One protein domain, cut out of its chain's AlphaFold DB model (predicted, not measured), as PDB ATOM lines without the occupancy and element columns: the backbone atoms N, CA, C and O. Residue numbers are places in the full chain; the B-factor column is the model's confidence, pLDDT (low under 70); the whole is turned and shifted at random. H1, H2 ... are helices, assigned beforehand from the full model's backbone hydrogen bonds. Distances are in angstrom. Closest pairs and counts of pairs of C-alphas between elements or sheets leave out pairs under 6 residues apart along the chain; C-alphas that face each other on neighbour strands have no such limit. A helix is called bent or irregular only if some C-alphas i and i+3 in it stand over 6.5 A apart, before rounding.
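What this domain is: This is residues 4 to 43 of the 45 residues of a protein of Comamonadaceae bacterium (UniProt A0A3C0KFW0). A long straight helix, H1, runs on through a three-residue turn into a shorter helix, H2, which points off at a steep angle, and the two meet near their ends as a very open V. H1 makes most of the longest axis, and there is no core, since the helices approach each other just beside the turn. The printed part has 40 residues with two named helices, H1 then H2, and no named strand, and its class is all helix. The whole is extended, with a radius of gyration of the C-alphas of 16.1 A, and spans 52 by 18 by 7 A.

How they stand to each other: H1, residues 4 to 26, is joined to H2, residues 30 to 42, by a tight link of 3 residues. The two helices are close but not clearly touching, with 1 pair of C-alphas within 8 A. Their closest C-alphas, those of Trp 24 and Asn 30, are 7.2 A apart. The helices run the same way at a steep tilt of 62 degrees, and their centres are 27.5 A apart. In H1 every O i to N i+4 pair is within hydrogen-bond range, while in H2 7 of 9 are.

Where its parts are: H1 begins at C-alpha 4, at (252.403, 3.630, 165.815), and measures 33.1 A to C-alpha 26, at (247.235, 35.806, 159.780). H2 measures 19.5 A from C-alpha 30 to C-alpha 42, at (230.246, 50.306, 169.914). H2 is irregular: C-alphas 38 and 41 are 7.0 A apart, and its line is a rough one.

The domain as a whole: The outline is a rod, and the two C-alphas farthest apart, those of Asn 4 and His 43, are 52.1 A apart. Residues 4 to 24, which belong to H1, stand free. The printed part has no cut and no long link. The mean pLDDT of the printed part is 81.9, and residues 28 to 38 and 40 to 43 are under 70.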
ATOM      1  N   ASN A   4     251.366   2.681 166.191       89.88
ATOM      2  CA  ASN A   4     252.403   3.630 165.815       89.88
ATOM      3  C   ASN A   4     251.978   4.491 164.616       89.88
ATOM      4  O   ASN A   4     252.184   5.705 164.642       89.88
ATOM      5  N   ASP A   5     251.306   3.895 163.622       91.06
ATOM      6  CA  ASP A   5     250.735   4.632 162.488       91.06
ATOM      7  C   ASP A   5     249.657   5.599 162.970       91.06
ATOM      8  O   ASP A   5     249.659   6.769 162.594       91.06
ATOM      9  N   LEU A   6     248.769   5.141 163.860       92.81
ATOM     10  CA  LEU A   6     247.697   5.975 164.403       92.81
ATOM     11  C   LEU A   6     248.255   7.187 165.160       92.81
ATOM     12  O   LEU A   6     247.793   8.310 164.956       92.81
ATOM     13  N   ARG A   7     249.277   6.985 166.001       91.88
ATOM     14  CA  ARG A   7     249.925   8.075 166.742       91.88
ATOM     15  C   ARG A   7     250.600   9.071 165.798       91.88
ATOM     16  O   ARG A   7     250.416  10.273 165.963       91.88
ATOM     17  N   SER A   8     251.326   8.569 164.799       94.00
ATOM     18  CA  SER A   8     251.995   9.392 163.785       94.00
ATOM     19  C   SER A   8     251.000  10.240 162.981       94.00
ATOM     20  O   SER A   8     251.198  11.447 162.798       94.00
ATOM     21  N   ILE A   9     249.877   9.641 162.574       96.12
ATOM     22  CA  ILE A   9     248.794  10.323 161.857       96.12
ATOM     23  C   ILE A   9     248.179  11.421 162.723       96.12
ATOM     24  O   ILE A   9     248.053  12.552 162.258       96.12
ATOM     25  N   VAL A  10     247.840  11.122 163.981       95.44
ATOM     26  CA  VAL A  10     247.260  12.113 164.899       95.44
ATOM     27  C   VAL A  10     248.207  13.295 165.081       95.44
ATOM     28  O   VAL A  10     247.785  14.433 164.899       95.44
ATOM     29  N   THR A  11     249.491  13.053 165.354       95.25
ATOM     30  CA  THR A  11     250.479  14.131 165.504       95.25
ATOM     31  C   THR A  11     250.581  14.991 164.244       95.25
ATOM     32  O   THR A  11     250.588  16.219 164.336       95.25
ATOM     33  N   THR A  12     250.603  14.363 163.068       97.19
ATOM     34  CA  THR A  12     250.680  15.074 161.785       97.19
ATOM     35  C   THR A  12     249.431  15.916 161.535       97.19
ATOM     36  O   THR A  12     249.542  17.093 161.197       97.19
ATOM     37  N   ILE A  13     248.238  15.360 161.758       97.50
ATOM     38  CA  ILE A  13     246.968  16.082 161.593       97.50
ATOM     39  C   ILE A  13     246.869  17.240 162.589       97.50
ATOM     40  O   ILE A  13     246.470  18.338 162.198       97.50
ATOM     41  N   SER A  14     247.262  17.040 163.850       97.25
ATOM     42  CA  SER A  14     247.287  18.107 164.855       97.25
ATOM     43  C   SER A  14     248.216  19.247 164.440       97.25
ATOM     44  O   SER A  14     247.826  20.410 164.538       97.25
ATOM     45  N   LEU A  15     249.406  18.931 163.920       97.06
ATOM     46  CA  LEU A  15     250.346  19.936 163.425       97.06
ATOM     47  C   LEU A  15     249.774  20.702 162.223       97.06
ATOM     48  O   LEU A  15     249.815  21.931 162.205       97.06
ATOM     49  N   LEU A  16     249.200  19.995 161.246       97.75
ATOM     50  CA  LEU A  16     248.574  20.616 160.074       97.75
ATOM     51  C   LEU A  16     247.395  21.511 160.466       97.75
ATOM     52  O   LEU A  16     247.268  22.617 159.947       97.75
ATOM     53  N   THR A  17     246.572  21.064 161.415       96.94
ATOM     54  CA  THR A  17     245.453  21.846 161.955       96.94
ATOM     55  C   THR A  17     245.961  23.118 162.623       96.94
ATOM     56  O   THR A  17     245.460  24.203 162.338       96.94
ATOM     57  N   PHE A  18     246.996  23.011 163.460       96.44
ATOM     58  CA  PHE A  18     247.592  24.161 164.133       96.44
ATOM     59  C   PHE A  18     248.137  25.188 163.135       96.44
ATOM     60  O   PHE A  18     247.794  26.367 163.212       96.44
ATOM     61  N   VAL A  19     248.929  24.744 162.156       96.44
ATOM     62  CA  VAL A  19     249.470  25.626 161.110       96.44
ATOM     63  C   VAL A  19     248.345  26.243 160.277       96.44
ATOM     64  O   VAL A  19     248.404  27.430 159.964       96.44
ATOM     65  N   GLY A  20     247.298  25.474 159.969       95.00
ATOM     66  CA  GLY A  20     246.110  25.966 159.276       95.00
ATOM     67  C   GLY A  20     245.413  27.097 160.033       95.00
ATOM     68  O   GLY A  20     245.106  28.124 159.433       95.00
ATOM     69  N   ILE A  21     245.239  26.955 161.352       91.75
ATOM     70  CA  ILE A  21     244.656  27.997 162.212       91.75
ATOM     71  C   ILE A  21     245.550  29.239 162.245       91.75
ATOM     72  O   ILE A  21     245.047  30.347 162.089       91.75
ATOM     73  N   VAL A  22     246.866  29.078 162.408       90.75
ATOM     74  CA  VAL A  22     247.811  30.210 162.432       90.75
ATOM     75  C   VAL A  22     247.801  30.959 161.098       90.75
ATOM     76  O   VAL A  22     247.731  32.188 161.075       90.75
ATOM     77  N   PHE A  23     247.812  30.234 159.978       89.62
ATOM     78  CA  PHE A  23     247.750  30.836 158.650       89.62
ATOM     79  C   PHE A  23     246.411  31.540 158.399       89.62
ATOM     80  O   PHE A  23     246.386  32.638 157.845       89.62
ATOM     81  N   TRP A  24     245.299  30.947 158.839       86.75
ATOM     82  CA  TRP A  24     243.978  31.570 158.775       86.75
ATOM     83  C   TRP A  24     243.897  32.833 159.642       86.75
ATOM     84  O   TRP A  24     243.431  33.864 159.163       86.75
ATOM     85  N   ALA A  25     244.442  32.803 160.859       84.25
ATOM     86  CA  ALA A  25     244.485  33.953 161.761       84.25
ATOM     87  C   ALA A  25     245.345  35.106 161.209       84.25
ATOM     88  O   ALA A  25     245.016  36.275 161.406       84.25
ATOM     89  N   TRP A  26     246.427  34.801 160.485       81.00
ATOM     90  CA  TRP A  26     247.235  35.806 159.780       81.00
ATOM     91  C   TRP A  26     246.681  36.210 158.416       81.00
ATOM     92  O   TRP A  26     247.131  37.207 157.840       81.00
ATOM     93  N   SER A  27     245.700  35.483 157.885       75.81
ATOM     94  CA  SER A  27     245.055  35.860 156.639       75.81
ATOM     95  C   SER A  27     244.334  37.187 156.838       75.81
ATOM     96  O   SER A  27     243.388  37.311 157.615       75.81
ATOM     97  N   ARG A  28     244.755  38.193 156.067       61.31
ATOM     98  CA  ARG A  28     244.173  39.546 156.024       61.31
ATOM     99  C   ARG A  28     242.649  39.548 155.818       61.31
ATOM    100  O   ARG A  28     242.009  40.548 156.106       61.31
ATOM    101  N   ARG A  29     242.089  38.433 155.337       65.12
ATOM    102  CA  ARG A  29     240.656  38.208 155.129       65.12
ATOM    103  C   ARG A  29     239.873  38.049 156.437       65.12
ATOM    104  O   ARG A  29     238.736  38.485 156.482       65.12
ATOM    105  N   ASN A  30     240.495  37.524 157.496       64.94
ATOM    106  CA  ASN A  30     239.865  37.433 158.815       64.94
ATOM    107  C   ASN A  30     239.935  38.742 159.603       64.94
ATOM    108  O   ASN A  30     239.226  38.914 160.585       64.94
ATOM    109  N   LYS A  31     240.789  39.677 159.170       63.81
ATOM    110  CA  LYS A  31     240.912  41.001 159.781       63.81
ATOM    111  C   LYS A  31     239.611  41.804 159.663       63.81
ATOM    112  O   LYS A  31     239.315  42.548 160.578       63.81
ATOM    113  N   ALA A  32     238.839  41.613 158.587       65.00
ATOM    114  CA  ALA A  32     237.532  42.249 158.411       65.00
ATOM    115  C   ALA A  32     236.498  41.723 159.423       65.00
ATOM    116  O   ALA A  32     235.899  42.526 160.125       65.00
ATOM    117  N   ASP A  33     236.383  40.398 159.577       67.38
ATOM    118  CA  ASP A  33     235.513  39.781 160.594       67.38
ATOM    119  C   ASP A  33     235.928  40.173 162.022       67.38
ATOM    120  O   ASP A  33     235.083  40.380 162.887       67.38
ATOM    121  N   PHE A  34     237.235  40.296 162.288       67.12
ATOM    122  CA  PHE A  34     237.735  40.748 163.589       67.12
ATOM    123  C   PHE A  34     237.525  42.248 163.833       67.12
ATOM    124  O   PHE A  34     237.230  42.612 164.967       67.12
ATOM    125  N   ASP A  35     237.667  43.108 162.820       67.62
ATOM    126  CA  ASP A  35     237.377  44.546 162.938       67.62
ATOM    127  C   ASP A  35     235.871  44.782 163.148       67.62
ATOM    128  O   ASP A  35     235.493  45.598 163.986       67.62
ATOM    129  N   GLU A  36     235.005  44.030 162.458       66.06
ATOM    130  CA  GLU A  36     233.551  44.066 162.667       66.06
ATOM    131  C   GLU A  36     233.178  43.567 164.071       66.06
ATOM    132  O   GLU A  36     232.440  44.234 164.800       66.06
ATOM    133  N   ALA A  37     233.771  42.456 164.520       69.62
ATOM    134  CA  ALA A  37     233.577  41.961 165.880       69.62
ATOM    135  C   ALA A  37     234.141  42.912 166.956       69.62
ATOM    136  O   ALA A  37     233.602  42.986 168.058       69.62
ATOM    137  N   ALA A  38     235.207  43.658 166.661       67.44
ATOM    138  CA  ALA A  38     235.754  44.671 167.562       67.44
ATOM    139  C   ALA A  38     234.860  45.917 167.662       67.44
ATOM    140  O   ALA A  38     234.932  46.629 168.665       67.44
ATOM    141  N   LEU A  39     234.013  46.168 166.656       70.44
ATOM    142  CA  LEU A  39     233.032  47.249 166.675       70.44
ATOM    143  C   LEU A  39     231.721  46.873 167.390       70.44
ATOM    144  O   LEU A  39     230.960  47.772 167.733       70.44
ATOM    145  N   LEU A  40     231.473  45.586 167.681       66.88
ATOM    146  CA  LEU A  40     230.291  45.109 168.427       66.88
ATOM    147  C   LEU A  40     229.992  45.888 169.728       66.88
ATOM    148  O   LEU A  40     228.837  46.268 169.898       66.88
ATOM    149  N   PRO A  41     230.956  46.188 170.628       67.25
ATOM    150  CA  PRO A  41     230.681  46.976 171.838       67.25
ATOM    151  C   PRO A  41     230.412  48.469 171.576       67.25
ATOM    152  O   PRO A  41     230.115  49.204 172.512       67.25
ATOM    153  N   PHE A  42     230.545  48.934 170.332       63.44
ATOM    154  CA  PHE A  42     230.246  50.306 169.914       63.44
ATOM    155  C   PHE A  42     228.984  50.400 169.039       63.44
ATOM    156  O   PHE A  42     228.573  51.502 168.696       63.44
ATOM    157  N   HIS A  43     228.371  49.263 168.687       62.72
ATOM    158  CA  HIS A  43     227.099  49.166 167.962       62.72
ATOM    159  C   HIS A  43     225.898  48.993 168.912       62.72
ATOM    160  O   HIS A  43     224.899  48.372 168.554       62.72
TER     161      HIS A  43